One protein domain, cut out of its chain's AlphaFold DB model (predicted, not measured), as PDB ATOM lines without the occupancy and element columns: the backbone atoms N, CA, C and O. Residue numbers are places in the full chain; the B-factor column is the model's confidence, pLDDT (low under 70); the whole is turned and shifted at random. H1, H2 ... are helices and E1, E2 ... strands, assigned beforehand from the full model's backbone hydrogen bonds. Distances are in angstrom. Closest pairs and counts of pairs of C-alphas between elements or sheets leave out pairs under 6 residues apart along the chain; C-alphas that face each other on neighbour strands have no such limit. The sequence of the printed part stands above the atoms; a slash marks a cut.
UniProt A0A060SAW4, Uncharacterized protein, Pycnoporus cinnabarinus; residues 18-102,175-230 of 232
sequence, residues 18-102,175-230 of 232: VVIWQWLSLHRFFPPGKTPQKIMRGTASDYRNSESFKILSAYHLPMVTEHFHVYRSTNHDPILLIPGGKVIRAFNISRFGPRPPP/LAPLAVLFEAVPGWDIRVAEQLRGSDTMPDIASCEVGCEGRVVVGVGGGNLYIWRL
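What this domain is: This is residues 18 to 102 and 175 to 230 of the 232 residues of an uncharacterized protein of Pycnoporus cinnabarinus (UniProt A0A060SAW4). A small sandwich of two sheets, E3 E4 E5 E6 and E7 E8 E9, forms one part of this elongated domain, and a two-stranded ribbon, E1 and E2, leads away from it to a loose end with the two short helices H1 and H2. A third short helix, H3, sits between the ribbon and the four-stranded sheet, while residues 30 to 36 and 195 to 201 stick out free toward opposite ends. The printed part has 141 residues, with three named helices and nine named strands in the order E1 H1 H2 E2 E3 E4 E5 H3 E6 E7 E8 E9; each of the three sheets is antiparallel, in the orders E1 - E2, E3 - E4 - E5 - E6 and E7 - E8 - E9. The class is mixed, helices and strands, with under half of the residues in named elements. The whole is loose, with a radius of gyration of the C-alphas of 19.3 A and spans of 65 by 37 by 22 A.

How they stand to each other: E1, residues 18 to 23, and E2, residues 53 to 60, are antiparallel neighbours at 172 degrees, with N 20 and O 57 2.9 A apart, within hydrogen-bond range. E2 bends by 64 degrees at residue 56. Between them along the chain come H1, residues 26 to 29, and H2, residues 44 to 49, which are apart. E3, residues 69 to 71, E4, residues 79 to 84, and E5, residues 87 to 92, form a meander, each strand the antiparallel neighbour of the one before. E3 and E4 are a hairpin, with N 69 and O 81 at 2.9 A; E4 and E5 are another, with N 82 and O 89 at 2.8 A. H3, residues 181 to 184, comes nearest to E2 at the C-alphas of Tyr 59 and Leu 181, 5.1 A apart. Just before it, residues 179 to 180 pair in parallel with residues 59 to 60 of E2. E6, residues 187 to 191, is an edge strand beside E5, antiparallel at 152 degrees, with N 90 and O 188 at 2.8 A. This sheet is only just strongly twisted, its C-alphas lying up to 4.1 A off its best plane. E7, residues 207 to 211, E8, residues 216 to 221, and E9, residues 224 to 229, form a second meander, with N 209 and O 218 at 2.8 A and N 219 and O 226 at 2.8 A. The two sheets form a sandwich, face to face, with their strands at 36 degrees; the closest C-alphas of E3 and E7 are those of Tyr 71 and Val 210, 6.1 A apart. H2 has 1 of 2 O i to N i+4 pairs within hydrogen-bond range; H1 and H3 are too short for such a pair.

Where its parts are: E1 begins at C-alpha 18, (28.962, 0.367, 42.377), and is 16.0 A long; E2 measures 19.5 A. H2 begins at C-alpha 44, (6.894, 13.322, 56.190), and is 8.7 A long. E4 measures 15.8 A, E5 16.3 A, E6 12.7 A and E7 13.5 A. E8 and E9 measure 16.6 A each, and E9 ends at C-alpha 229, (20.751, -22.201, 30.657).

The domain as a whole: The C-alphas of Arg 41 and Arg 197, the two farthest apart, are 64.8 A from each other. Residues 103 to 174 are cut out, and C-alphas 102 and 175 are 7.0 A apart across the cut. The links from H1 to H2 and from E6 to E7 are long. Mean pLDDT of the printed part is 86.6; residues 40 to 51, 175 and 195 to 200 are under 70.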
ATOM      1  N   VAL A  18      30.129   1.089  41.850       95.25
ATOM      2  CA  VAL A  18      28.962   0.367  42.377       95.25
ATOM      3  C   VAL A  18      28.850   0.671  43.855       95.25
ATOM      4  O   VAL A  18      29.776   0.390  44.612       95.25
ATOM      5  N   VAL A  19      27.707   1.212  44.271       94.62
ATOM      6  CA  VAL A  19      27.420   1.522  45.673       94.62
ATOM      7  C   VAL A  19      26.176   0.765  46.112       94.62
ATOM      8  O   VAL A  19      25.089   0.975  45.573       94.62
ATOM      9  N   ILE A  20      26.322  -0.084  47.130       94.88
ATOM     10  CA  ILE A  20      25.180  -0.662  47.836       94.88
ATOM     11  C   ILE A  20      24.860   0.249  49.008       94.88
ATOM     12  O   ILE A  20      25.704   0.501  49.870       94.88
ATOM     13  N   TRP A  21      23.618   0.703  49.074       92.94
ATOM     14  CA  TRP A  21      23.126   1.532  50.160       92.94
ATOM     15  C   TRP A  21      21.821   0.970  50.717       92.94
ATOM     16  O   TRP A  21      21.028   0.339  50.020       92.94
ATOM     17  N   GLN A  22      21.615   1.198  52.006       89.44
ATOM     18  CA  GLN A  22      20.393   0.863  52.712       89.44
ATOM     19  C   GLN A  22      19.687   2.147  53.105       89.44
ATOM     20  O   GLN A  22      20.251   2.994  53.797       89.44
ATOM     21  N   TRP A  23      18.423   2.266  52.718       88.00
ATOM     22  CA  TRP A  23      17.582   3.338  53.218       88.00
ATOM     23  C   TRP A  23      17.170   3.047  54.665       88.00
ATOM     24  O   TRP A  23      16.454   2.080  54.932       88.00
ATOM     25  N   LEU A  24      17.628   3.867  55.614       83.94
ATOM     26  CA  LEU A  24      17.459   3.601  57.051       83.94
ATOM     27  C   LEU A  24      15.994   3.672  57.486       83.94
ATOM     28  O   LEU A  24      15.549   2.940  58.370       83.94
ATOM     29  N   SER A  25      15.220   4.519  56.816       81.38
ATOM     30  CA  SER A  25      13.803   4.709  57.103       81.38
ATOM     31  C   SER A  25      12.913   3.608  56.519       81.38
ATOM     32  O   SER A  25      11.738   3.534  56.879       81.38
ATOM     33  N   LEU A  26      13.443   2.716  55.670       83.69
ATOM     34  CA  LEU A  26      12.650   1.656  55.042       83.69
ATOM     35  C   LEU A  26      11.987   0.762  56.094       83.69
ATOM     36  O   LEU A  26      10.787   0.538  56.027       83.69
ATOM     37  N   HIS A  27      12.730   0.318  57.110       81.75
ATOM     38  CA  HIS A  27      12.184  -0.552  58.159       81.75
ATOM     39  C   HIS A  27      11.182   0.175  59.071       81.75
ATOM     40  O   HIS A  27      10.266  -0.436  59.621       81.75
ATOM     41  N   ARG A  28      11.336   1.493  59.235       78.75
ATOM     42  CA  ARG A  28      10.394   2.320  60.001       78.75
ATOM     43  C   ARG A  28       9.041   2.409  59.296       78.75
ATOM     44  O   ARG A  28       8.005   2.349  59.950       78.75
ATOM     45  N   PHE A  29       9.066   2.572  57.979       79.94
ATOM     46  CA  PHE A  29       7.884   2.836  57.164       79.94
ATOM     47  C   PHE A  29       7.231   1.577  56.587       79.94
ATOM     48  O   PHE A  29       6.010   1.521  56.446       79.94
ATOM     49  N   PHE A  30       8.041   0.561  56.304       85.12
ATOM     50  CA  PHE A  30       7.649  -0.719  55.726       85.12
ATOM     51  C   PHE A  30       8.264  -1.869  56.540       85.12
ATOM     52  O   PHE A  30       9.112  -2.608  56.033       85.12
ATOM     53  N   PRO A  31       7.897  -2.013  57.827       84.62
ATOM     54  CA  PRO A  31       8.392  -3.118  58.632       84.62
ATOM     55  C   PRO A  31       7.969  -4.461  58.009       84.62
ATOM     56  O   PRO A  31       6.823  -4.595  57.563       84.62
ATOM     57  N   PRO A  32       8.867  -5.462  57.984       85.81
ATOM     58  CA  PRO A  32       8.591  -6.748  57.359       85.81
ATOM     59  C   PRO A  32       7.372  -7.412  58.012       85.81
ATOM     60  O   PRO A  32       7.219  -7.406  59.233       85.81
ATOM     61  N   GLY A  33       6.482  -7.957  57.181       90.94
ATOM     62  CA  GLY A  33       5.272  -8.650  57.631       90.94
ATOM     63  C   GLY A  33       4.134  -7.749  58.122       90.94
ATOM     64  O   GLY A  33       3.123  -8.269  58.590       90.94
ATOM     65  N   LYS A  34       4.247  -6.418  58.021       89.25
ATOM     66  CA  LYS A  34       3.147  -5.497  58.346       89.25
ATOM     67  C   LYS A  34       2.617  -4.821  57.088       89.25
ATOM     68  O   LYS A  34       3.364  -4.537  56.155       89.25
ATOM     69  N   THR A  35       1.320  -4.530  57.074       88.88
ATOM     70  CA  THR A  35       0.712  -3.739  56.004       88.88
ATOM     71  C   THR A  35       1.232  -2.297  56.056       88.88
ATOM     72  O   THR A  35       1.350  -1.731  57.149       88.88
ATOM     73  N   PRO A  36       1.553  -1.682  54.901       84.00
ATOM     74  CA  PRO A  36       1.959  -0.282  54.854       84.00
ATOM     75  C   PRO A  36       0.918   0.608  55.537       84.00
ATOM     76  O   PRO A  36      -0.278   0.528  55.247       84.00
ATOM     77  N   GLN A  37       1.359   1.458  56.465       82.44
ATOM     78  CA  GLN A  37       0.451   2.368  57.154       82.44
ATOM     79  C   GLN A  37      -0.016   3.461  56.185       82.44
ATOM     80  O   GLN A  37       0.799   4.190  55.624       82.44
ATOM     81  N   LYS A  38      -1.337   3.618  56.029       82.12
ATOM     82  CA  LYS A  38      -1.942   4.659  55.174       82.12
ATOM     83  C   LYS A  38      -1.544   6.081  55.593       82.12
ATOM     84  O   LYS A  38      -1.488   6.975  54.758       82.12
ATOM     85  N   ILE A  39      -1.298   6.290  56.889       77.81
ATOM     86  CA  ILE A  39      -0.862   7.572  57.445       77.81
ATOM     87  C   ILE A  39       0.523   7.374  58.053       77.81
ATOM     88  O   ILE A  39       0.656   6.813  59.139       77.81
ATOM     89  N   MET A  40       1.551   7.863  57.367       68.44
ATOM     90  CA  MET A  40       2.923   7.866  57.868       68.44
ATOM     91  C   MET A  40       3.097   9.070  58.803       68.44
ATOM     92  O   MET A  40       3.328  10.188  58.346       68.44
ATOM     93  N   ARG A  41       2.897   8.882  60.117       66.12
ATOM     94  CA  ARG A  41       3.112   9.944  61.121       66.12
ATOM     95  C   ARG A  41       4.564   9.919  61.623       66.12
ATOM     96  O   ARG A  41       5.073   8.877  62.025       66.12
ATOM     97  N   GLY A  42       5.215  11.079  61.606       65.75
ATOM     98  CA  GLY A  42       6.670  11.246  61.717       65.75
ATOM     99  C   GLY A  42       7.164  11.978  60.472       65.75
ATOM    100  O   GLY A  42       6.608  11.722  59.412       65.75
ATOM    101  N   THR A  43       8.092  12.932  60.623       52.28
ATOM    102  CA  THR A  43       8.541  13.915  59.612       52.28
ATOM    103  C   THR A  43       8.352  13.420  58.172       52.28
ATOM    104  O   THR A  43       9.203  12.757  57.599       52.28
ATOM    105  N   ALA A  44       7.197  13.714  57.568       50.16
ATOM    106  CA  ALA A  44       6.894  13.322  56.190       50.16
ATOM    107  C   ALA A  44       7.768  14.098  55.186       50.16
ATOM    108  O   ALA A  44       7.969  13.655  54.055       50.16
ATOM    109  N   SER A  45       8.349  15.217  55.634       51.97
ATOM    110  CA  SER A  45       9.469  15.899  54.989       51.97
ATOM    111  C   SER A  45      10.706  15.002  54.862       51.97
ATOM    112  O   SER A  45      11.395  15.103  53.855       51.97
ATOM    113  N   ASP A  46      10.941  14.062  55.787       52.53
ATOM    114  CA  ASP A  46      12.057  13.111  55.709       52.53
ATOM    115  C   ASP A  46      11.801  12.026  54.660       52.53
ATOM    116  O   ASP A  46      12.741  11.497  54.103       52.53
ATOM    117  N   TYR A  47      10.573  11.662  54.289       52.75
ATOM    118  CA  TYR A  47      10.431  10.676  53.201       52.75
ATOM    119  C   TYR A  47      10.975  11.222  51.867       52.75
ATOM    120  O   TYR A  47      11.638  10.494  51.133       52.75
ATOM    121  N   ARG A  48      10.732  12.510  51.576       54.62
ATOM    122  CA  ARG A  48      11.213  13.181  50.353       54.62
ATOM    123  C   ARG A  48      12.626  13.762  50.478       54.62
ATOM    124  O   ARG A  48      13.306  13.829  49.464       54.62
ATOM    125  N   ASN A  49      13.052  14.132  51.689       51.19
ATOM    126  CA  ASN A  49      14.348  14.773  51.950       51.19
ATOM    127  C   ASN A  49      15.268  13.961  52.889       51.19
ATOM    128  O   ASN A  49      16.273  14.494  53.348       51.19
ATOM    129  N   SER A  50      14.953  12.701  53.228       50.56
ATOM    130  CA  SER A  50      15.874  11.863  54.018       50.56
ATOM    131  C   SER A  50      17.004  11.397  53.128       50.56
ATOM    132  O   SER A  50      16.968  10.337  52.511       50.56
ATOM    133  N   GLU A  51      18.085  12.151  53.201       61.25
ATOM    134  CA  GLU A  51      19.435  11.707  52.869       61.25
ATOM    135  C   GLU A  51      19.942  10.631  53.862       61.25
ATOM    136  O   GLU A  51      21.122  10.304  53.907       61.25
ATOM    137  N   SER A  52      19.048  10.034  54.662       72.94
ATOM    138  CA  SER A  52      19.330   8.992  55.649       72.94
ATOM    139  C   SER A  52      19.477   7.624  54.979       72.94
ATOM    140  O   SER A  52      18.710   6.684  55.231       72.94
ATOM    141  N   PHE A  53      20.464   7.501  54.101       85.31
ATOM    142  CA  PHE A  53      20.959   6.216  53.636       85.31
ATOM    143  C   PHE A  53      22.271   5.878  54.338       85.31
ATOM    144  O   PHE A  53      23.052   6.741  54.728       85.31
ATOM    145  N   LYS A  54      22.522   4.583  54.498       86.62
ATOM    146  CA  LYS A  54      23.817   4.063  54.921       86.62
ATOM    147  C   LYS A  54      24.444   3.355  53.737       86.62
ATOM    148  O   LYS A  54      23.876   2.386  53.238       86.62
ATOM    149  N   ILE A  55      25.613   3.817  53.306       90.25
ATOM    150  CA  ILE A  55      26.433   3.069  52.351       90.25
ATOM    151  C   ILE A  55      26.907   1.800  53.058       90.25
ATOM    152  O   ILE A  55      27.574   1.868  54.092       90.25
ATOM    153  N   LEU A  56      26.520   0.647  52.523       93.12
ATOM    154  CA  LEU A  56      26.950  -0.657  53.009       93.12
ATOM    155  C   LEU A  56      28.291  -1.025  52.387       93.12
ATOM    156  O   LEU A  56      29.203  -1.427  53.102       93.12
ATOM    157  N   SER A  57      28.424  -0.842  51.076       96.00
ATOM    158  CA  SER A  57      29.635  -1.166  50.331       96.00
ATOM    159  C   SER A  57      29.780  -0.272  49.102       96.00
ATOM    160  O   SER A  57      28.797   0.280  48.600       96.00
ATOM    161  N   ALA A  58      31.017  -0.088  48.651       95.38
ATOM    162  CA  ALA A  58      31.339   0.708  47.477       95.38
ATOM    163  C   ALA A  58      32.594   0.141  46.803       95.38
ATOM    164  O   ALA A  58      33.577  -0.139  47.490       95.38
ATOM    165  N   TYR A  59      32.547  -0.023  45.482       96.56
ATOM    166  CA  TYR A  59      33.632  -0.594  44.684       96.56
ATOM    167  C   TYR A  59      33.812   0.181  43.384       96.56
ATOM    168  O   TYR A  59      32.823   0.583  42.766       96.56
ATOM    169  N   HIS A  60      35.057   0.327  42.934       95.62
ATOM    170  CA  HIS A  60      35.340   0.849  41.600       95.62
ATOM    171  C   HIS A  60      35.009  -0.194  40.532       95.62
ATOM    172  O   HIS A  60      35.362  -1.373  40.652       95.62
ATOM    173  N   LEU A  61      34.338   0.259  39.477       94.88
ATOM    174  CA  LEU A  61      34.163  -0.488  38.243       94.88
ATOM    175  C   LEU A  61      35.332  -0.202  37.300       94.88
ATOM    176  O   LEU A  61      35.753   0.951  37.176       94.88
ATOM    177  N   PRO A  62      35.831  -1.221  36.582       91.06
ATOM    178  CA  PRO A  62      36.750  -0.998  35.475       91.06
ATOM    179  C   PRO A  62      36.156  -0.021  34.454       91.06
ATOM    180  O   PRO A  62      34.976  -0.138  34.121       91.06
ATOM    181  N   MET A  63      36.979   0.876  33.898       88.19
ATOM    182  CA  MET A  63      36.544   1.874  32.898       88.19
ATOM    183  C   MET A  63      35.938   1.255  31.632       88.19
ATOM    184  O   MET A  63      35.186   1.914  30.931       88.19
ATOM    185  N   VAL A  64      36.249  -0.013  31.358       88.19
ATOM    186  CA  VAL A  64      35.696  -0.779  30.230       88.19
ATOM    187  C   VAL A  64      34.233  -1.199  30.440       88.19
ATOM    188  O   VAL A  64      33.626  -1.773  29.545       88.19
ATOM    189  N   THR A  65      33.671  -0.967  31.630       91.50
ATOM    190  CA  THR A  65      32.287  -1.332  31.957       91.50
ATOM    191  C   THR A  65      31.320  -0.269  31.440       91.50
ATOM    192  O   THR A  65      31.105   0.743  32.104       91.50
ATOM    193  N   GLU A  66      30.700  -0.507  30.289       89.06
ATOM    194  CA  GLU A  66      29.687   0.409  29.733       89.06
ATOM    195  C   GLU A  66      28.274   0.105  30.243       89.06
ATOM    196  O   GLU A  66      27.468   1.004  30.491       89.06
ATOM    197  N   HIS A  67      27.977  -1.179  30.431       92.00
ATOM    198  CA  HIS A  67      26.652  -1.666  30.781       92.00
ATOM    199  C   HIS A  67      26.725  -2.627  31.962       92.00
ATOM    200  O   HIS A  67      27.724  -3.309  32.175       92.00
ATOM    201  N   PHE A  68      25.648  -2.684  32.737       94.50
ATOM    202  CA  PHE A  68      25.457  -3.684  33.778       94.50
ATOM    203  C   PHE A  68      23.964  -3.926  33.990       94.50
ATOM    204  O   PHE A  68      23.128  -3.078  33.675       94.50
ATOM    205  N   HIS A  69      23.629  -5.077  34.557       96.25
ATOM    206  CA  HIS A  69      22.259  -5.442  34.890       96.25
ATOM    207  C   HIS A  69      22.193  -6.001  36.309       96.25
ATOM    208  O   HIS A  69      23.059  -6.770  36.719       96.25
ATOM    209  N   VAL A  70      21.161  -5.627  37.066       96.25
ATOM    210  CA  VAL A  70      20.922  -6.160  38.411       96.25
ATOM    211  C   VAL A  70      19.677  -7.030  38.382       96.25
ATOM    212  O   VAL A  70      18.557  -6.526  38.325       96.25
ATOM    213  N   TYR A  71      19.882  -8.337  38.486       96.25
ATOM    214  CA  TYR A  71      18.809  -9.301  38.646       96.25
ATOM    215  C   TYR A  71      18.359  -9.361  40.103       96.25
ATOM    216  O   TYR A  71      19.179  -9.424  41.025       96.25
ATOM    217  N   ARG A  72      17.042  -9.354  40.322       95.25
ATOM    218  CA  ARG A  72      16.427  -9.483  41.647       95.25
ATOM    219  C   ARG A  72      15.243 -10.435  41.561       95.25
ATOM    220  O   ARG A  72      14.417 -10.318  40.663       95.25
ATOM    221  N   SER A  73      15.140 -11.329  42.534       92.62
ATOM    222  CA  SER A  73      14.007 -12.237  42.708       92.62
ATOM    223  C   SER A  73      13.687 -12.377  44.194       92.62
ATOM    224  O   SER A  73      14.500 -12.024  45.045       92.62
ATOM    225  N   THR A  74      12.492 -12.867  44.520       90.56
ATOM    226  CA  THR A  74      12.101 -13.168  45.904       90.56
ATOM    227  C   THR A  74      12.816 -14.396  46.459       90.56
ATOM    228  O   THR A  74      12.948 -14.517  47.672       90.56
ATOM    229  N   ASN A  75      13.269 -15.295  45.579       92.88
ATOM    230  CA  ASN A  75      13.783 -16.615  45.955       92.88
ATOM    231  C   ASN A  75      15.304 -16.737  45.794       92.88
ATOM    232  O   ASN A  75      15.877 -17.766  46.144       92.88
ATOM    233  N   HIS A  76      15.956 -15.708  45.252       92.06
ATOM    234  CA  HIS A  76      17.383 -15.718  44.955       92.06
ATOM    235  C   HIS A  76      18.046 -14.449  45.467       92.06
ATOM    236  O   HIS A  76      17.430 -13.382  45.505       92.06
ATOM    237  N   ASP A  77      19.326 -14.569  45.810       95.31
ATOM    238  CA  ASP A  77      20.159 -13.406  46.072       95.31
ATOM    239  C   ASP A  77      20.209 -12.486  44.840       95.31
ATOM    240  O   ASP A  77      20.193 -12.970  43.702       95.31
ATOM    241  N   PRO A  78      20.290 -11.159  45.034       96.12
ATOM    242  CA  PRO A  78      20.470 -10.232  43.930       96.12
ATOM    243  C   PRO A  78      21.823 -10.462  43.240       96.12
ATOM    244  O   PRO A  78      22.858 -10.607  43.895       96.12
ATOM    245  N   ILE A  79      21.820 -10.478  41.907       96.94
ATOM    246  CA  ILE A  79      23.011 -10.737  41.085       96.94
ATOM    247  C   ILE A  79      23.288  -9.517  40.212       96.94
ATOM    248  O   ILE A  79      22.393  -9.015  39.539       96.94
ATOM    249  N   LEU A  80      24.534  -9.054  40.209       97.44
ATOM    250  CA  LEU A  80      25.039  -8.029  39.302       97.44
ATOM    251  C   LEU A  80      25.740  -8.706  38.121       97.44
ATOM    252  O   LEU A  80      26.699  -9.443  38.323       97.44
ATOM    253  N   LEU A  81      25.281  -8.436  36.906       97.31
ATOM    254  CA  LEU A  81      25.884  -8.902  35.663       97.31
ATOM    255  C   LEU A  81      26.602  -7.742  34.984       97.31
ATOM    256  O   LEU A  81      26.025  -6.665  34.827       97.31
ATOM    257  N   ILE A  82      27.834  -7.975  34.552       96.69
ATOM    258  CA  ILE A  82      28.642  -7.004  33.823       96.69
ATOM    259  C   ILE A  82      29.160  -7.674  32.546       96.69
ATOM    260  O   ILE A  82      30.021  -8.556  32.642       96.69
ATOM    261  N   PRO A  83      28.645  -7.308  31.358       95.50
ATOM    262  CA  PRO A  83      29.261  -7.709  30.102       95.50
ATOM    263  C   PRO A  83      30.670  -7.109  29.980       95.50
ATOM    264  O   PRO A  83      30.896  -5.940  30.283       95.50
ATOM    265  N   GLY A  84      31.625  -7.930  29.545       91.94
ATOM    266  CA  GLY A  84      33.014  -7.553  29.307       91.94
ATOM    267  C   GLY A  84      33.587  -8.346  28.135       91.94
ATOM    268  O   GLY A  84      34.125  -9.444  28.311       91.94
ATOM    269  N   GLY A  85      33.452  -7.800  26.925       90.31
ATOM    270  CA  GLY A  85      33.859  -8.472  25.689       90.31
ATOM    271  C   GLY A  85      33.064  -9.761  25.461       90.31
ATOM    272  O   GLY A  85      31.844  -9.739  25.328       90.31
ATOM    273  N   LYS A  86      33.745 -10.911  25.471       91.50
ATOM    274  CA  LYS A  86      33.145 -12.245  25.241       91.50
ATOM    275  C   LYS A  86      32.672 -12.957  26.514       91.50
ATOM    276  O   LYS A  86      32.295 -14.132  26.466       91.50
ATOM    277  N   VAL A  87      32.752 -12.286  27.658       92.94
ATOM    278  CA  VAL A  87      32.439 -12.853  28.972       92.94
ATOM    279  C   VAL A  87      31.416 -11.967  29.665       92.94
ATOM    280  O   VAL A  87      31.526 -10.745  29.630       92.94
ATOM    281  N   ILE A  88      30.436 -12.572  30.328       95.25
ATOM    282  CA  ILE A  88      29.585 -11.872  31.294       95.25
ATOM    283  C   ILE A  88      30.090 -12.241  32.683       95.25
ATOM    284  O   ILE A  88      30.095 -13.417  33.047       95.25
ATOM    285  N   ARG A  89      30.507 -11.251  33.472       96.81
ATOM    286  CA  ARG A  89      30.834 -11.466  34.884       96.81
ATOM    287  C   ARG A  89      29.590 -11.326  35.739       96.81
ATOM    288  O   ARG A  89      28.927 -10.296  35.693       96.81
ATOM    289  N   ALA A  90      29.298 -12.340  36.540       97.25
ATOM    290  CA  ALA A  90      28.202 -12.342  37.498       97.25
ATOM    291  C   ALA A  90      28.746 -12.242  38.930       97.25
ATOM    292  O   ALA A  90      29.607 -13.025  39.328       97.25
ATOM    293  N   PHE A  91      28.215 -11.320  39.729       97.81
ATOM    294  CA  PHE A  91      28.560 -11.148  41.140       97.81
ATOM    295  C   PHE A  91      27.311 -11.287  42.008       97.81
ATOM    296  O   PHE A  91      26.299 -10.640  41.751       97.81
ATOM    297  N   ASN A  92      27.381 -12.089  43.070       97.19
ATOM    298  CA  ASN A  92      26.322 -12.129  44.078       97.19
ATOM    299  C   ASN A  92      26.468 -10.907  45.003       97.19
ATOM    300  O   ASN A  92      27.451 -10.789  45.736       97.19
ATOM    301  N   ILE A  93      25.482 -10.009  44.974       97.19
ATOM    302  CA  ILE A  93      25.469  -8.747  45.727       97.19
ATOM    303  C   ILE A  93      25.468  -8.999  47.246       97.19
ATOM    304  O   ILE A  93      26.067  -8.226  47.992       97.19
ATOM    305  N   SER A  94      24.893 -10.110  47.717       96.19
ATOM    306  CA  SER A  94      24.916 -10.511  49.134       96.19
ATOM    307  C   SER A  94      26.328 -10.841  49.643       96.19
ATOM    308  O   SER A  94      26.553 -10.860  50.851       96.19
ATOM    309  N   ARG A  95      27.301 -11.078  48.748       97.12
ATOM    310  CA  ARG A  95      28.715 -11.320  49.104       97.12
ATOM    311  C   ARG A  95      29.558 -10.049  49.184       97.12
ATOM    312  O   ARG A  95      30.753 -10.135  49.456       97.12
ATOM    313  N   PHE A  96      28.976  -8.879  48.932       97.25
ATOM    314  CA  PHE A  96      29.726  -7.631  48.969       97.25
ATOM    315  C   PHE A  96      30.077  -7.316  50.424       97.25
ATOM    316  O   PHE A  96      29.200  -7.155  51.272       97.25
ATOM    317  N   GLY A  97      31.375  -7.217  50.707       95.94
ATOM    318  CA  GLY A  97      31.875  -6.876  52.034       95.94
ATOM    319  C   GLY A  97      31.502  -5.447  52.446       95.94
ATOM    320  O   GLY A  97      31.331  -4.584  51.576       95.94
ATOM    321  N   PRO A  98      31.375  -5.180  53.760       94.44
ATOM    322  CA  PRO A  98      31.134  -3.836  54.263       94.44
ATOM    323  C   PRO A  98      32.297  -2.907  53.902       94.44
ATOM    324  O   PRO A  98      33.460  -3.317  53.923       94.44
ATOM    325  N   ARG A  99      31.994  -1.640  53.606       89.19
ATOM    326  CA  ARG A  99      33.025  -0.624  53.370       89.19
ATOM    327  C   ARG A  99      33.917  -0.515  54.618       89.19
ATOM    328  O   ARG A  99      33.368  -0.420  55.722       89.19
ATOM    329  N   PRO A 100      35.255  -0.477  54.472       85.56
ATOM    330  CA  PRO A 100      36.119  -0.148  55.596       85.56
ATOM    331  C   PRO A 100      35.702   1.218  56.164       85.56
ATOM    332  O   PRO A 100      35.348   2.120  55.391       85.56
ATOM    333  N   PRO A 101      35.692   1.384  57.497       81.38
ATOM    334  CA  PRO A 101      35.390   2.679  58.081       81.38
ATOM    335  C   PRO A 101      36.373   3.711  57.513       81.38
ATOM    336  O   PRO A 101      37.545   3.376  57.311       81.38
ATOM    337  N   PRO A 102      35.926   4.949  57.220       76.44
ATOM    338  CA  PRO A 102      36.867   6.001  56.875       76.44
ATOM    339  C   PRO A 102      37.906   6.081  57.989       76.44
ATOM    340  O   PRO A 102      37.550   5.954  59.165       76.44
ATOM    341  N   LEU A 175      38.376  10.592  51.125       68.38
ATOM    342  CA  LEU A 175      37.547   9.429  50.814       68.38
ATOM    343  C   LEU A 175      38.367   8.150  51.011       68.38
ATOM    344  O   LEU A 175      39.449   8.014  50.445       68.38
ATOM    345  N   ALA A 176      37.842   7.205  51.802       76.94
ATOM    346  CA  ALA A 176      38.476   5.898  51.948       76.94
ATOM    347  C   ALA A 176      38.670   5.262  50.558       76.94
ATOM    348  O   ALA A 176      37.700   5.272  49.787       76.94
ATOM    349  N   PRO A 177      39.862   4.718  50.251       86.06
ATOM    350  CA  PRO A 177      40.134   4.119  48.952       86.06
ATOM    351  C   PRO A 177      39.132   2.994  48.696       86.06
ATOM    352  O   PRO A 177      38.902   2.146  49.563       86.06
ATOM    353  N   LEU A 178      38.494   3.011  47.527       90.25
ATOM    354  CA  LEU A 178      37.576   1.949  47.135       90.25
ATOM    355  C   LEU A 178      38.370   0.826  46.472       90.25
ATOM    356  O   LEU A 178      39.267   1.072  45.667       90.25
ATOM    357  N   ALA A 179      38.027  -0.414  46.803       94.12
ATOM    358  CA  ALA A 179      38.613  -1.570  46.145       94.12
ATOM    359  C   ALA A 179      38.015  -1.751  44.739       94.12
ATOM    360  O   ALA A 179      36.860  -1.388  44.490       94.12
ATOM    361  N   VAL A 180      38.780  -2.344  43.821       95.00
ATOM    362  CA  VAL A 180      38.293  -2.699  42.482       95.00
ATOM    363  C   VAL A 180      37.361  -3.902  42.604       95.00
ATOM    364  O   VAL A 180      37.750  -4.939  43.142       95.00
ATOM    365  N   LEU A 181      36.129  -3.786  42.098       96.12
ATOM    366  CA  LEU A 181      35.086  -4.810  42.260       96.12
ATOM    367  C   LEU A 181      35.568  -6.206  41.835       96.12
ATOM    368  O   LEU A 181      35.310  -7.194  42.515       96.12
ATOM    369  N   PHE A 182      36.286  -6.262  40.713       95.62
ATOM    370  CA  PHE A 182      36.696  -7.497  40.043       95.62
ATOM    371  C   PHE A 182      37.804  -8.247  40.792       95.62
ATOM    372  O   PHE A 182      38.017  -9.427  40.525       95.62
ATOM    373  N   GLU A 183      38.502  -7.562  41.696       96.19
ATOM    374  CA  GLU A 183      39.564  -8.117  42.537       96.19
ATOM    375  C   GLU A 183      39.046  -8.414  43.948       96.19
ATOM    376  O   GLU A 183      39.443  -9.396  44.570       96.19
ATOM    377  N   ALA A 184      38.144  -7.566  44.449       96.56
ATOM    378  CA  ALA A 184      37.679  -7.611  45.828       96.56
ATOM    379  C   ALA A 184      36.538  -8.605  46.072       96.56
ATOM    380  O   ALA A 184      36.408  -9.120  47.183       96.56
ATOM    381  N   VAL A 185      35.687  -8.856  45.070       97.25
ATOM    382  CA  VAL A 185      34.502  -9.711  45.216       97.25
ATOM    383  C   VAL A 185      34.617 -10.918  44.284       97.25
ATOM    384  O   VAL A 185      34.766 -10.739  43.075       97.25
ATOM    385  N   PRO A 186      34.505 -12.159  44.798       97.31
ATOM    386  CA  PRO A 186      34.497 -13.338  43.945       97.31
ATOM    387  C   PRO A 186      33.255 -13.330  43.044       97.31
ATOM    388  O   PRO A 186      32.127 -13.201  43.528       97.31
ATOM    389  N   GLY A 187      33.472 -13.494  41.740       96.31
ATOM    390  CA  GLY A 187      32.426 -13.583  40.724       96.31
ATOM    391  C   GLY A 187      32.533 -14.858  39.889       96.31
ATOM    392  O   GLY A 187      33.472 -15.641  40.036       96.31
ATOM    393  N   TRP A 188      31.559 -15.052  39.006       96.38
ATOM    394  CA  TRP A 188      31.535 -16.126  38.016       96.38
ATOM    395  C   TRP A 188      31.689 -15.549  36.613       96.38
ATOM    396  O   TRP A 188      31.048 -14.556  36.277       96.38
ATOM    397  N   ASP A 189      32.500 -16.206  35.789       95.88
ATOM    398  CA  ASP A 189      32.659 -15.869  34.376       95.88
ATOM    399  C   ASP A 189      31.730 -16.754  33.535       95.88
ATOM    400  O   ASP A 189      31.952 -17.959  33.403       95.88
ATOM    401  N   ILE A 190      30.711 -16.156  32.927       94.06
ATOM    402  CA  ILE A 190      29.842 -16.816  31.952       94.06
ATOM    403  C   ILE A 190      30.449 -16.576  30.573       94.06
ATOM    404  O   ILE A 190      30.420 -15.463  30.043       94.06
ATOM    405  N   ARG A 191      31.043 -17.622  30.001       92.50
ATOM    406  CA  ARG A 191      31.684 -17.571  28.683       92.50
ATOM    407  C   ARG A 191      30.731 -18.106  27.627       92.50
ATOM    408  O   ARG A 191      29.986 -19.053  27.884       92.50
ATOM    409  N   VAL A 192      30.754 -17.532  26.429       83.69
ATOM    410  CA  VAL A 192      30.126 -18.198  25.282       83.69
ATOM    411  C   VAL A 192      30.992 -19.400  24.927       83.69
ATOM    412  O   VAL A 192      32.190 -19.248  24.691       83.69
ATOM    413  N   ALA A 193      30.406 -20.597  24.951       78.88
ATOM    414  CA  ALA A 193      31.089 -21.788  24.470       78.88
ATOM    415  C   ALA A 193      31.472 -21.573  23.001       78.88
ATOM    416  O   ALA A 193      30.648 -21.088  22.223       78.88
ATOM    417  N   GLU A 194      32.706 -21.915  22.631       70.25
ATOM    418  CA  GLU A 194      33.154 -21.824  21.244       70.25
ATOM    419  C   GLU A 194      32.162 -22.580  20.355       70.25
ATOM    420  O   GLU A 194      31.961 -23.791  20.488       70.25
ATOM    421  N   GLN A 195      31.474 -21.848  19.477       64.19
ATOM    422  CA  GLN A 195      30.612 -22.474  18.489       64.19
ATOM    423  C   GLN A 195      31.501 -23.326  17.587       64.19
ATOM    424  O   GLN A 195      32.251 -22.802  16.771       64.19
ATOM    425  N   LEU A 196      31.350 -24.649  17.675       61.81
ATOM    426  CA  LEU A 196      32.044 -25.638  16.837       61.81
ATOM    427  C   LEU A 196      31.859 -25.423  15.316       61.81
ATOM    428  O   LEU A 196      32.459 -26.144  14.523       61.81
ATOM    429  N   ARG A 197      30.996 -24.488  14.884       57.81
ATOM    430  CA  ARG A 197      30.672 -24.203  13.476       57.81
ATOM    431  C   ARG A 197      30.346 -22.719  13.223       57.81
ATOM    432  O   ARG A 197      29.242 -22.412  12.777       57.81
ATOM    433  N   GLY A 198      31.269 -21.802  13.501       59.41
ATOM    434  CA  GLY A 198      31.078 -20.366  13.237       59.41
ATOM    435  C   GLY A 198      32.384 -19.621  12.952       59.41
ATOM    436  O   GLY A 198      33.457 -20.149  13.220       59.41
ATOM    437  N   SER A 199      32.291 -18.419  12.369       58.41
ATOM    438  CA  SER A 199      33.453 -17.574  12.048       58.41
ATOM    439  C   SER A 199      34.286 -17.262  13.295       58.41
ATOM    440  O   SER A 199      33.703 -16.935  14.328       58.41
ATOM    441  N   ASP A 200      35.618 -17.256  13.169       69.25
ATOM    442  CA  ASP A 200      36.594 -17.047  14.261       69.25
ATOM    443  C   ASP A 200      36.372 -15.783  15.121       69.25
ATOM    444  O   ASP A 200      36.881 -15.671  16.239       69.25
ATOM    445  N   THR A 201      35.597 -14.809  14.641       81.75
ATOM    446  CA  THR A 201      35.341 -13.551  15.347       81.75
ATOM    447  C   THR A 201      33.941 -13.521  15.951       81.75
ATOM    448  O   THR A 201      33.003 -12.980  15.368       81.75
ATOM    449  N   MET A 202      33.794 -14.089  17.146       77.00
ATOM    450  CA  MET A 202      32.591 -13.880  17.954       77.00
ATOM    451  C   MET A 202      32.518 -12.410  18.411       77.00
ATOM    452  O   MET A 202      33.522 -11.931  18.949       77.00
ATOM    453  N   PRO A 203      31.397 -11.690  18.209       86.94
ATOM    454  CA  PRO A 203      31.296 -10.295  18.619       86.94
ATOM    455  C   PRO A 203      31.193 -10.146  20.138       86.94
ATOM    456  O   PRO A 203      30.805 -11.077  20.849       86.94
ATOM    457  N   ASP A 204      31.523  -8.950  20.613       90.06
ATOM    458  CA  ASP A 204      31.414  -8.595  22.022       90.06
ATOM    459  C   ASP A 204      29.950  -8.499  22.457       90.06
ATOM    460  O   ASP A 204      29.077  -8.020  21.726       90.06
ATOM    461  N   ILE A 205      29.688  -8.967  23.674       91.81
ATOM    462  CA  ILE A 205      28.394  -8.882  24.338       91.81
ATOM    463  C   ILE A 205      28.241  -7.447  24.837       91.81
ATOM    464  O   ILE A 205      29.009  -7.000  25.683       91.81
ATOM    465  N   ALA A 206      27.239  -6.735  24.329       93.31
ATOM    466  CA  ALA A 206      26.964  -5.351  24.701       93.31
ATOM    467  C   ALA A 206      26.013  -5.256  25.904       93.31
ATOM    468  O   ALA A 206      26.152  -4.384  26.752       93.31
ATOM    469  N   SER A 207      25.038  -6.162  26.005       93.94
ATOM    470  CA  SER A 207      24.045  -6.154  27.084       93.94
ATOM    471  C   SER A 207      23.703  -7.569  27.528       93.94
ATOM    472  O   SER A 207      23.863  -8.521  26.763       93.94
ATOM    473  N   CYS A 208      23.233  -7.708  28.766       95.12
ATOM    474  CA  CYS A 208      22.760  -8.976  29.298       95.12
ATOM    475  C   CYS A 208      21.629  -8.797  30.315       95.12
ATOM    476  O   CYS A 208      21.501  -7.753  30.951       95.12
ATOM    477  N   GLU A 209      20.824  -9.841  30.467       95.44
ATOM    478  CA  GLU A 209      19.690  -9.915  31.381       95.44
ATOM    479  C   GLU A 209      19.540 -11.349  31.905       95.44
ATOM    480  O   GLU A 209      19.923 -12.313  31.239       95.44
ATOM    481  N   VAL A 210      18.987 -11.503  33.107       94.06
ATOM    482  CA  VAL A 210      18.618 -12.811  33.662       94.06
ATOM    483  C   VAL A 210      17.100 -12.958  33.643       94.06
ATOM    484  O   VAL A 210      16.378 -12.127  34.189       94.06
ATOM    485  N   GLY A 211      16.625 -14.056  33.062       90.62
ATOM    486  CA  GLY A 211      15.220 -14.442  33.004       90.62
ATOM    487  C   GLY A 211      14.954 -15.806  33.643       90.62
ATOM    488  O   GLY A 211      15.836 -16.438  34.230       90.62
ATOM    489  N   CYS A 212      13.705 -16.268  33.517       91.62
ATOM    490  CA  CYS A 212      13.268 -17.604  33.944       91.62
ATOM    491  C   CYS A 212      13.676 -17.947  35.387       91.62
ATOM    492  O   CYS A 212      14.289 -18.984  35.630       91.62
ATOM    493  N   GLU A 213      13.376 -17.050  36.329       90.69
ATOM    494  CA  GLU A 213      13.705 -17.221  37.751       90.69
ATOM    495  C   GLU A 213      15.202 -17.451  38.022       90.69
ATOM    496  O   GLU A 213      15.568 -18.138  38.965       90.69
ATOM    497  N   GLY A 214      16.102 -16.873  37.224       88.25
ATOM    498  CA  GLY A 214      17.539 -17.023  37.465       88.25
ATOM    499  C   GLY A 214      18.168 -18.194  36.727       88.25
ATOM    500  O   GLY A 214      19.373 -18.390  36.837       88.25
ATOM    501  N   ARG A 215      17.381 -18.966  35.972       91.69
ATOM    502  CA  ARG A 215      17.862 -20.156  35.258       91.69
ATOM    503  C   ARG A 215      18.399 -19.858  33.868       91.69
ATOM    504  O   ARG A 215      19.084 -20.703  33.295       91.69
ATOM    505  N   VAL A 216      18.053 -18.703  33.303       94.25
ATOM    506  CA  VAL A 216      18.457 -18.329  31.948       94.25
ATOM    507  C   VAL A 216      19.141 -16.975  31.978       94.25
ATOM    508  O   VAL A 216      18.566 -15.999  32.451       94.25
ATOM    509  N   VAL A 217      20.354 -16.913  31.441       94.94
ATOM    510  CA  VAL A 217      21.039 -15.656  31.137       94.94
ATOM    511  C   VAL A 217      20.910 -15.417  29.644       94.94
ATOM    512  O   VAL A 217      21.091 -16.334  28.845       94.94
ATOM    513  N   VAL A 218      20.575 -14.193  29.266       95.06
ATOM    514  CA  VAL A 218      20.465 -13.754  27.880       95.06
ATOM    515  C   VAL A 218      21.468 -12.634  27.662       95.06
ATOM    516  O   VAL A 218      21.606 -11.753  28.505       95.06
ATOM    517  N   GLY A 219      22.183 -12.664  26.545       94.25
ATOM    518  CA  GLY A 219      23.142 -11.639  26.149       94.25
ATOM    519  C   GLY A 219      22.907 -11.223  24.705       94.25
ATOM    520  O   GLY A 219      22.518 -12.047  23.882       94.25
ATOM    521  N   VAL A 220      23.146  -9.957  24.381       94.12
ATOM    522  CA  VAL A 220      23.026  -9.433  23.014       94.12
ATOM    523  C   VAL A 220      24.325  -8.737  22.631       94.12
ATOM    524  O   VAL A 220      24.851  -7.941  23.408       94.12
ATOM    525  N   GLY A 221      24.848  -9.034  21.442       92.81
ATOM    526  CA  GLY A 221      26.125  -8.499  20.966       92.81
ATOM    527  C   GLY A 221      26.334  -8.715  19.470       92.81
ATOM    528  O   GLY A 221      26.061  -9.800  18.959       92.81
ATOM    529  N   GLY A 222      26.762  -7.677  18.742       88.88
ATOM    530  CA  GLY A 222      27.021  -7.744  17.293       88.88
ATOM    531  C   GLY A 222      25.868  -8.310  16.453       88.88
ATOM    532  O   GLY A 222      26.113  -9.040  15.498       88.88
ATOM    533  N   GLY A 223      24.616  -8.037  16.842       90.75
ATOM    534  CA  GLY A 223      23.413  -8.559  16.180       90.75
ATOM    535  C   GLY A 223      23.025  -9.999  16.547       90.75
ATOM    536  O   GLY A 223      22.025 -10.496  16.040       90.75
ATOM    537  N   ASN A 224      23.773 -10.661  17.436       91.75
ATOM    538  CA  ASN A 224      23.493 -12.018  17.898       91.75
ATOM    539  C   ASN A 224      22.824 -12.028  19.277       91.75
ATOM    540  O   ASN A 224      23.082 -11.160  20.114       91.75
ATOM    541  N   LEU A 225      21.995 -13.052  19.505       93.00
ATOM    542  CA  LEU A 225      21.370 -13.374  20.786       93.00
ATOM    543  C   LEU A 225      22.035 -14.626  21.370       93.00
ATOM    544  O   LEU A 225      21.995 -15.697  20.767       93.00
ATOM    545  N   TYR A 226      22.615 -14.489  22.557       91.62
ATOM    546  CA  TYR A 226      23.232 -15.563  23.324       91.62
ATOM    547  C   TYR A 226      22.300 -15.974  24.458       91.62
ATOM    548  O   TYR A 226      21.765 -15.117  25.160       91.62
ATOM    549  N   ILE A 227      22.101 -17.277  24.640       93.31
ATOM    550  CA  ILE A 227      21.238 -17.823  25.688       93.31
ATOM    551  C   ILE A 227      22.026 -18.900  26.427       93.31
ATOM    552  O   ILE A 227      22.440 -19.891  25.827       93.31
ATOM    553  N   TRP A 228      22.201 -18.713  27.730       93.69
ATOM    554  CA  TRP A 228      22.780 -19.704  28.628       93.69
ATOM    555  C   TRP A 228      21.695 -20.218  29.552       93.69
ATOM    556  O   TRP A 228      20.967 -19.434  30.159       93.69
ATOM    557  N   ARG A 229      21.612 -21.538  29.684       93.12
ATOM    558  CA  ARG A 229      20.751 -22.201  30.657       93.12
ATOM    559  C   ARG A 229      21.639 -22.790  31.744       93.12
ATOM    560  O   ARG A 229      22.594 -23.488  31.417       93.12
ATOM    561  N   LEU A 230      21.334 -22.503  33.003       87.62
ATOM    562  CA  LEU A 230      21.972 -23.200  34.112       87.62
ATOM    563  C   LEU A 230      21.459 -24.644  34.144       87.62
ATOM    564  O   LEU A 230      20.252 -24.878  34.038       87.62
TER     565      LEU A 230